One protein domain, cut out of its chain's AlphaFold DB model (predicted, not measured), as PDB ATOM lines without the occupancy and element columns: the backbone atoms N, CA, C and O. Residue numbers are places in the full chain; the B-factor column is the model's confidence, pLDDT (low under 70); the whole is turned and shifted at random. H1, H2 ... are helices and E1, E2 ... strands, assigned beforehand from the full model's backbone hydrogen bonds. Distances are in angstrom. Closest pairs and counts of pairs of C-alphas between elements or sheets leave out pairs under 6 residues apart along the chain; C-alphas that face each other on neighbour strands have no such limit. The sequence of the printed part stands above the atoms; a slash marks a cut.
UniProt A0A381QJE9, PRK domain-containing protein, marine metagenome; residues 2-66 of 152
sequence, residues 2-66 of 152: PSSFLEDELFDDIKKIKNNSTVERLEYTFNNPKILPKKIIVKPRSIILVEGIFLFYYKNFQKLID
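AT A GLANCE: This is residues 2 to 66 of the 152 residues of the protein "PRK domain-containing protein" of marine metagenome (UniProt A0A381QJE9). With little regular structure, this is a small antiparallel hairpin, E1 and E2, whose loop sticks out at residues 30 to 35, with helix H1 beside the strands and a long unnamed stretch folding back to short H2. The printed part has 65 residues, 24 of them in named elements, in the order H1, E1, E2, H2: mixed, helices and strands. It is only just loose, close to compact, with a radius of gyration of the C-alphas of 13.0 A and spans of 38 by 26 by 16 A.

IN THESE COORDINATES: E1 is residues 23 to 26 and E2 residues 39 to 42. H1, residues 7 to 18, is 16.6 A long, from C-alpha 7 at (23.859, -46.246, -3.359). H2, residues 59 to 62, ends with C-alpha 62 at (31.625, -40.890, -9.385).

HOW THE PARTS SIT: E1 and E2 are antiparallel at 154 degrees, with N 25 and O 40 2.9 A apart, within hydrogen-bond range. The closest C-alphas of H1 and E1, Asp 13 and Val 23, are 6.3 A apart. H1, with residues 7 to 11 alone, only just touches H2, with 3 pairs of C-alphas within 8 A; the closest C-alphas, of Phe 11 and Phe 61, are 5.9 A apart. E1 and H2 are apart. In H1 every O i to N i+4 pair is within hydrogen-bond range; H2 is too short for one.

THE WHOLE: The farthest C-alphas, of Lys 34 and Asp 66, are 38.5 A apart. The links E1 to E2 and E2 to H2 are long. The printed part has no cut, and no printed residue is under 70 in pLDDT.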
ATOM      1  N   PRO A   2      20.487 -51.435 -10.986       87.88
ATOM      2  CA  PRO A   2      21.175 -50.479 -10.107       87.88
ATOM      3  C   PRO A   2      20.373 -50.168  -8.832       87.88
ATOM      4  O   PRO A   2      20.900 -50.251  -7.733       87.88
ATOM      5  N   SER A   3      19.050 -50.021  -8.953       89.12
ATOM      6  CA  SER A   3      18.126 -49.830  -7.822       89.12
ATOM      7  C   SER A   3      18.095 -50.960  -6.781       89.12
ATOM      8  O   SER A   3      17.424 -50.838  -5.765       89.12
ATOM      9  N   SER A   4      18.766 -52.087  -7.033       87.50
ATOM     10  CA  SER A   4      18.898 -53.191  -6.074       87.50
ATOM     11  C   SER A   4      20.059 -52.988  -5.088       87.50
ATOM     12  O   SER A   4      20.297 -53.867  -4.265       87.50
ATOM     13  N   PHE A   5      20.807 -51.888  -5.206       88.44
ATOM     14  CA  PHE A   5      21.954 -51.550  -4.367       88.44
ATOM     15  C   PHE A   5      21.661 -50.306  -3.528       88.44
ATOM     16  O   PHE A   5      20.906 -49.427  -3.939       88.44
ATOM     17  N   LEU A   6      22.306 -50.229  -2.366       90.25
ATOM     18  CA  LEU A   6      22.172 -49.132  -1.410       90.25
ATOM     19  C   LEU A   6      23.191 -48.028  -1.755       90.25
ATOM     20  O   LEU A   6      24.218 -47.894  -1.094       90.25
ATOM     21  N   GLU A   7      22.950 -47.295  -2.850       92.00
ATOM     22  CA  GLU A   7      23.859 -46.246  -3.359       92.00
ATOM     23  C   GLU A   7      24.157 -45.178  -2.298       92.00
ATOM     24  O   GLU A   7      25.325 -44.873  -2.056       92.00
ATOM     25  N   ASP A   8      23.117 -44.649  -1.649       92.69
ATOM     26  CA  ASP A   8      23.254 -43.583  -0.650       92.69
ATOM     27  C   ASP A   8      24.092 -44.047   0.549       92.69
ATOM     28  O   ASP A   8      24.970 -43.333   1.031       92.69
ATOM     29  N   GLU A   9      23.900 -45.298   0.971       93.56
ATOM     30  CA  GLU A   9      24.661 -45.899   2.061       93.56
ATOM     31  C   GLU A   9      26.142 -46.084   1.709       93.56
ATOM     32  O   GLU A   9      27.010 -45.795   2.535       93.56
ATOM     33  N   LEU A  10      26.445 -46.526   0.482       93.19
ATOM     34  CA  LEU A  10      27.821 -46.615  -0.012       93.19
ATOM     35  C   LEU A  10      28.472 -45.227  -0.072       93.19
ATOM     36  O   LEU A  10      29.626 -45.056   0.323       93.19
ATOM     37  N   PHE A  11      27.744 -44.231  -0.572       94.44
ATOM     38  CA  PHE A  11      28.225 -42.857  -0.673       94.44
ATOM     39  C   PHE A  11      28.565 -42.269   0.704       94.44
ATOM     40  O   PHE A  11      29.647 -41.696   0.882       94.44
ATOM     41  N   ASP A  12      27.690 -42.460   1.690       95.25
ATOM     42  CA  ASP A  12      27.907 -42.003   3.063       95.25
ATOM     43  C   ASP A  12      29.076 -42.720   3.741       95.25
ATOM     44  O   ASP A  12      29.868 -42.087   4.445       95.25
ATOM     45  N   ASP A  13      29.234 -44.022   3.504       95.38
ATOM     46  CA  ASP A  13      30.365 -44.784   4.027       95.38
ATOM     47  C   ASP A  13      31.694 -44.276   3.475       95.38
ATOM     48  O   ASP A  13      32.621 -44.015   4.244       95.38
ATOM     49  N   ILE A  14      31.795 -44.059   2.160       95.31
ATOM     50  CA  ILE A  14      33.022 -43.516   1.569       95.31
ATOM     51  C   ILE A  14      33.315 -42.114   2.110       95.31
ATOM     52  O   ILE A  14      34.467 -41.821   2.432       95.31
ATOM     53  N   LYS A  15      32.300 -41.263   2.301       95.31
ATOM     54  CA  LYS A  15      32.485 -39.956   2.951       95.31
ATOM     55  C   LYS A  15      33.022 -40.077   4.376       95.31
ATOM     56  O   LYS A  15      33.953 -39.356   4.730       95.31
ATOM     57  N   LYS A  16      32.473 -40.986   5.188       96.31
ATOM     58  CA  LYS A  16      32.966 -41.253   6.550       96.31
ATOM     59  C   LYS A  16      34.431 -41.676   6.527       96.31
ATOM     60  O   LYS A  16      35.233 -41.113   7.269       96.31
ATOM     61  N   ILE A  17      34.796 -42.600   5.639       96.31
ATOM     62  CA  ILE A  17      36.173 -43.096   5.527       96.31
ATOM     63  C   ILE A  17      37.124 -41.968   5.096       96.31
ATOM     64  O   ILE A  17      38.176 -41.808   5.714       96.31
ATOM     65  N   LYS A  18      36.741 -41.139   4.111       93.12
ATOM     66  CA  LYS A  18      37.521 -39.951   3.698       93.12
ATOM     67  C   LYS A  18      37.685 -38.930   4.838       93.12
ATOM     68  O   LYS A  18      38.701 -38.249   4.892       93.12
ATOM     69  N   ASN A  19      36.744 -38.885   5.782       95.56
ATOM     70  CA  ASN A  19      36.797 -38.064   6.998       95.56
ATOM     71  C   ASN A  19      37.400 -38.806   8.210       95.56
ATOM     72  O   ASN A  19      37.046 -38.522   9.355       95.56
ATOM     73  N   ASN A  20      38.293 -39.775   7.981       96.44
ATOM     74  CA  ASN A  20      38.998 -40.534   9.021       96.44
ATOM     75  C   ASN A  20      38.093 -41.296  10.010       96.44
ATOM     76  O   ASN A  20      38.515 -41.633  11.117       96.44
ATOM     77  N   SER A  21      36.867 -41.632   9.608       97.69
ATOM     78  CA  SER A  21      35.948 -42.434  10.418       97.69
ATOM     79  C   SER A  21      35.944 -43.901   9.982       97.69
ATOM     80  O   SER A  21      35.959 -44.217   8.794       97.69
ATOM     81  N   THR A  22      35.905 -44.814  10.955       97.38
ATOM     82  CA  THR A  22      35.742 -46.254  10.691       97.38
ATOM     83  C   THR A  22      34.292 -46.553  10.314       97.38
ATOM     84  O   THR A  22      33.370 -46.038  10.943       97.38
ATOM     85  N   VAL A  23      34.098 -47.404   9.307       97.19
ATOM     86  CA  VAL A  23      32.784 -47.898   8.882       97.19
ATOM     87  C   VAL A  23      32.651 -49.370   9.245       97.19
ATOM     88  O   VAL A  23      33.601 -50.146   9.126       97.19
ATOM     89  N   GLU A  24      31.453 -49.757   9.668       96.56
ATOM     90  CA  GLU A  24      31.121 -51.128  10.023       96.56
ATOM     91  C   GLU A  24      29.889 -51.584   9.244       96.56
ATOM     92  O   GLU A  24      28.868 -50.896   9.221       96.56
ATOM     93  N   ARG A  25      29.977 -52.755   8.613       94.00
ATOM     94  CA  ARG A  25      28.886 -53.367   7.847       94.00
ATOM     95  C   ARG A  25      28.748 -54.838   8.189       94.00
ATOM     96  O   ARG A  25      29.694 -55.465   8.652       94.00
ATOM     97  N   LEU A  26      27.568 -55.393   7.954       92.38
ATOM     98  CA  LEU A  26      27.379 -56.837   7.927       92.38
ATOM     99  C   LEU A  26      27.614 -57.333   6.502       92.38
ATOM    100  O   LEU A  26      27.174 -56.696   5.544       92.38
ATOM    101  N   GLU A  27      28.323 -58.447   6.357       89.81
ATOM    102  CA  GLU A  27      28.513 -59.071   5.054       89.81
ATOM    103  C   GLU A  27      27.167 -59.520   4.467       89.81
ATOM    104  O   GLU A  27      26.263 -59.965   5.179       89.81
ATOM    105  N   TYR A  28      27.032 -59.426   3.147       87.31
ATOM    106  CA  TYR A  28      25.849 -59.916   2.454       87.31
ATOM    107  C   TYR A  28      25.928 -61.436   2.263       87.31
ATOM    108  O   TYR A  28      26.845 -61.945   1.621       87.31
ATOM    109  N   THR A  29      24.934 -62.169   2.766       84.50
ATOM    110  CA  THR A  29      24.919 -63.646   2.778       84.50
ATOM    111  C   THR A  29      24.137 -64.270   1.619       84.50
ATOM    112  O   THR A  29      23.794 -65.449   1.661       84.50
ATOM    113  N   PHE A  30      23.832 -63.499   0.566       80.62
ATOM    114  CA  PHE A  30      23.105 -63.969  -0.627       80.62
ATOM    115  C   PHE A  30      21.753 -64.639  -0.322       80.62
ATOM    116  O   PHE A  30      21.357 -65.577  -1.013       80.62
ATOM    117  N   ASN A  31      21.044 -64.147   0.699       77.31
ATOM    118  CA  ASN A  31      19.784 -64.709   1.202       77.31
ATOM    119  C   ASN A  31      19.901 -66.165   1.684       77.31
ATOM    120  O   ASN A  31      18.910 -66.893   1.686       77.31
ATOM    121  N   ASN A  32      21.095 -66.609   2.089       78.69
ATOM    122  CA  ASN A  32      21.276 -67.927   2.681       78.69
ATOM    123  C   ASN A  32      20.981 -67.867   4.192       78.69
ATOM    124  O   ASN A  32      21.809 -67.347   4.943       78.69
ATOM    125  N   PRO A  33      19.854 -68.431   4.670       81.12
ATOM    126  CA  PRO A  33      19.475 -68.349   6.081       81.12
ATOM    127  C   PRO A  33      20.403 -69.155   7.002       81.12
ATOM    128  O   PRO A  33      20.343 -69.002   8.217       81.12
ATOM    129  N   LYS A  34      21.254 -70.026   6.445       85.69
ATOM    130  CA  LYS A  34      22.193 -70.860   7.208       85.69
ATOM    131  C   LYS A  34      23.515 -70.150   7.510       85.69
ATOM    132  O   LYS A  34      24.333 -70.697   8.242       85.69
ATOM    133  N   ILE A  35      23.750 -68.976   6.924       85.12
ATOM    134  CA  ILE A  35      24.992 -68.222   7.087       85.12
ATOM    135  C   ILE A  35      24.717 -67.029   7.995       85.12
ATOM    136  O   ILE A  35      23.898 -66.169   7.674       85.12
ATOM    137  N   LEU A  36      25.423 -66.975   9.124       89.88
ATOM    138  CA  LEU A  36      25.419 -65.807   9.997       89.88
ATOM    139  C   LEU A  36      26.318 -64.725   9.390       89.88
ATOM    140  O   LEU A  36      27.492 -65.010   9.141       89.88
ATOM    141  N   PRO A  37      25.803 -63.504   9.161       91.88
ATOM    142  CA  PRO A  37      26.593 -62.441   8.569       91.88
ATOM    143  C   PRO A  37      27.699 -61.997   9.527       91.88
ATOM    144  O   PRO A  37      27.446 -61.609  10.669       91.88
ATOM    145  N   LYS A  38      28.941 -62.019   9.052       93.69
ATOM    146  CA  LYS A  38      30.088 -61.461   9.768       93.69
ATOM    147  C   LYS A  38      30.127 -59.944   9.663       93.69
ATOM    148  O   LYS A  38      29.720 -59.346   8.668       93.69
ATOM    149  N   LYS A  39      30.685 -59.321  10.698       95.38
ATOM    150  CA  LYS A  39      30.965 -57.888  10.718       95.38
ATOM    151  C   LYS A  39      32.236 -57.593   9.919       95.38
ATOM    152  O   LYS A  39      33.296 -58.144  10.204       95.38
ATOM    153  N   ILE A  40      32.122 -56.696   8.952       94.19
ATOM    154  CA  ILE A  40      33.209 -56.133   8.159       94.19
ATOM    155  C   ILE A  40      33.525 -54.757   8.741       94.19
ATOM    156  O   ILE A  40      32.637 -53.914   8.872       94.19
ATOM    157  N   ILE A  41      34.791 -54.532   9.091       95.81
ATOM    158  CA  ILE A  41      35.279 -53.254   9.616       95.81
ATOM    159  C   ILE A  41      36.235 -52.654   8.592       95.81
ATOM    160  O   ILE A  41      37.285 -53.231   8.302       95.81
ATOM    161  N   VAL A  42      35.891 -51.478   8.075       95.62
ATOM    162  CA  VAL A  42      36.702 -50.736   7.109       95.62
ATOM    163  C   VAL A  42      37.286 -49.514   7.807       95.62
ATOM    164  O   VAL A  42      36.570 -48.590   8.190       95.62
ATOM    165  N   LYS A  43      38.607 -49.530   7.999       96.00
ATOM    166  CA  LYS A  43      39.353 -48.419   8.604       96.00
ATOM    167  C   LYS A  43      39.824 -47.435   7.525       96.00
ATOM    168  O   LYS A  43      40.160 -47.886   6.428       96.00
ATOM    169  N   PRO A  44      39.941 -46.135   7.842       96.38
ATOM    170  CA  PRO A  44      40.564 -45.149   6.962       96.38
ATOM    171  C   PRO A  44      41.970 -45.560   6.525       96.38
ATOM    172  O   PRO A  44      42.769 -46.050   7.328       96.38
ATOM    173  N   ARG A  45      42.264 -45.367   5.237       95.06
ATOM    174  CA  ARG A  45      43.556 -45.641   4.595       95.06
ATOM    175  C   ARG A  45      43.798 -44.616   3.492       95.06
ATOM    176  O   ARG A  45      42.845 -44.085   2.933       95.06
ATOM    177  N   SER A  46      45.067 -44.403   3.145       92.31
ATOM    178  CA  SER A  46      45.465 -43.491   2.062       92.31
ATOM    179  C   SER A  46      44.972 -43.937   0.684       92.31
ATOM    180  O   SER A  46      44.798 -43.109  -0.198       92.31
ATOM    181  N   ILE A  47      44.748 -45.241   0.500       94.06
ATOM    182  CA  ILE A  47      44.161 -45.818  -0.709       94.06
ATOM    183  C   ILE A  47      42.923 -46.604  -0.290       94.06
ATOM    184  O   ILE A  47      43.003 -47.477   0.578       94.06
ATOM    185  N   ILE A  48      41.793 -46.303  -0.925       94.19
ATOM    186  CA  ILE A  48      40.527 -47.012  -0.744       94.19
ATOM    187  C   ILE A  48      40.166 -47.631  -2.090       94.19
ATOM    188  O   ILE A  48      39.987 -46.920  -3.075       94.19
ATOM    189  N   LEU A  49      40.061 -48.957  -2.129       94.75
ATOM    190  CA  LEU A  49      39.565 -49.673  -3.298       94.75
ATOM    191  C   LEU A  49      38.077 -49.938  -3.108       94.75
ATOM    192  O   LEU A  49      37.685 -50.620  -2.162       94.75
ATOM    193  N   VAL A  50      37.264 -49.399  -4.012       94.69
ATOM    194  CA  VAL A  50      35.832 -49.689  -4.071       94.69
ATOM    195  C   VAL A  50      35.577 -50.509  -5.323       94.69
ATOM    196  O   VAL A  50      35.917 -50.085  -6.426       94.69
ATOM    197  N   GLU A  51      34.994 -51.689  -5.150       93.94
ATOM    198  CA  GLU A  51      34.639 -52.595  -6.240       93.94
ATOM    199  C   GLU A  51      33.118 -52.737  -6.347       93.94
ATOM    200  O   GLU A  51      32.388 -52.586  -5.365       93.94
ATOM    201  N   GLY A  52      32.632 -52.947  -7.568       93.50
ATOM    202  CA  GLY A  52      31.217 -53.160  -7.816       93.50
ATOM    203  C   GLY A  52      30.836 -52.945  -9.274       93.50
ATOM    204  O   GLY A  52      31.391 -52.107  -9.982       93.50
ATOM    205  N   ILE A  53      29.832 -53.689  -9.727       94.50
ATOM    206  CA  ILE A  53      29.436 -53.724 -11.142       94.50
ATOM    207  C   ILE A  53      28.728 -52.448 -11.635       94.50
ATOM    208  O   ILE A  53      28.667 -52.234 -12.838       94.50
ATOM    209  N   PHE A  54      28.198 -51.607 -10.737       95.56
ATOM    210  CA  PHE A  54      27.439 -50.390 -11.082       95.56
ATOM    211  C   PHE A  54      28.079 -49.089 -10.577       95.56
ATOM    212  O   PHE A  54      27.453 -48.039 -10.670       95.56
ATOM    213  N   LEU A  55      29.313 -49.111 -10.061       94.75
ATOM    214  CA  LEU A  55      29.922 -47.917  -9.450       94.75
ATOM    215  C   LEU A  55      29.974 -46.715 -10.400       94.75
ATOM    216  O   LEU A  55      29.754 -45.582  -9.980       94.75
ATOM    217  N   PHE A  56      30.219 -46.956 -11.691       94.88
ATOM    218  CA  PHE A  56      30.280 -45.882 -12.682       94.88
ATOM    219  C   PHE A  56      28.894 -45.412 -13.134       94.88
ATOM    220  O   PHE A  56      28.784 -44.335 -13.696       94.88
ATOM    221  N   TYR A  57      27.814 -46.137 -12.846       95.19
ATOM    222  CA  TYR A  57      26.459 -45.666 -13.148       95.19
ATOM    223  C   TYR A  57      26.031 -44.514 -12.219       95.19
ATOM    224  O   TYR A  57      25.374 -43.560 -12.642       95.19
ATOM    225  N   TYR A  58      26.458 -44.568 -10.958       94.31
ATOM    226  CA  TYR A  58      26.076 -43.641  -9.894       94.31
ATOM    227  C   TYR A  58      26.809 -42.298  -9.997       94.31
ATOM    228  O   TYR A  58      27.942 -42.141  -9.540       94.31
ATOM    229  N   LYS A  59      26.160 -41.287 -10.589       91.50
ATOM    230  CA  LYS A  59      26.773 -39.965 -10.836       91.50
ATOM    231  C   LYS A  59      27.288 -39.278  -9.570       91.50
ATOM    232  O   LYS A  59      28.295 -38.579  -9.630       91.50
ATOM    233  N   ASN A  60      26.600 -39.435  -8.439       89.94
ATOM    234  CA  ASN A  60      27.047 -38.846  -7.176       89.94
ATOM    235  C   ASN A  60      28.273 -39.574  -6.636       89.94
ATOM    236  O   ASN A  60      29.228 -38.924  -6.217       89.94
ATOM    237  N   PHE A  61      28.276 -40.902  -6.730       91.31
ATOM    238  CA  PHE A  61      29.414 -41.717  -6.338       91.31
ATOM    239  C   PHE A  61      30.662 -41.416  -7.176       91.31
ATOM    240  O   PHE A  61      31.741 -41.245  -6.618       91.31
ATOM    241  N   GLN A  62      30.513 -41.239  -8.494       91.56
ATOM    242  CA  GLN A  62      31.625 -40.890  -9.385       91.56
ATOM    243  C   GLN A  62      32.403 -39.641  -8.942       91.56
ATOM    244  O   GLN A  62      33.606 -39.580  -9.158       91.56
ATOM    245  N   LYS A  63      31.748 -38.663  -8.297       91.62
ATOM    246  CA  LYS A  63      32.400 -37.439  -7.794       91.62
ATOM    247  C   LYS A  63      33.367 -37.699  -6.634       91.62
ATOM    248  O   LYS A  63      34.145 -36.816  -6.289       91.62
ATOM    249  N   LEU A  64      33.280 -38.864  -5.991       92.19
ATOM    250  CA  LEU A  64      34.163 -39.262  -4.894       92.19
ATOM    251  C   LEU A  64      35.381 -40.068  -5.363       92.19
ATOM    252  O   LEU A  64      36.279 -40.284  -4.547       92.19
ATOM    253  N   ILE A  65      35.382 -40.528  -6.620       92.81
ATOM    254  CA  ILE A  65      36.388 -41.430  -7.184       92.81
ATOM    255  C   ILE A  65      37.501 -40.619  -7.845       92.81
ATOM    256  O   ILE A  65      37.246 -39.868  -8.782       92.81
ATOM    257  N   ASP A  66      38.737 -40.843  -7.404       94.50
ATOM    258  CA  ASP A  66      39.914 -40.194  -7.984       94.50
ATOM    259  C   ASP A  66      40.404 -40.907  -9.257       94.50
ATOM    260  O   ASP A  66      40.885 -40.247 -10.180       94.50
TER     261      ASP A  66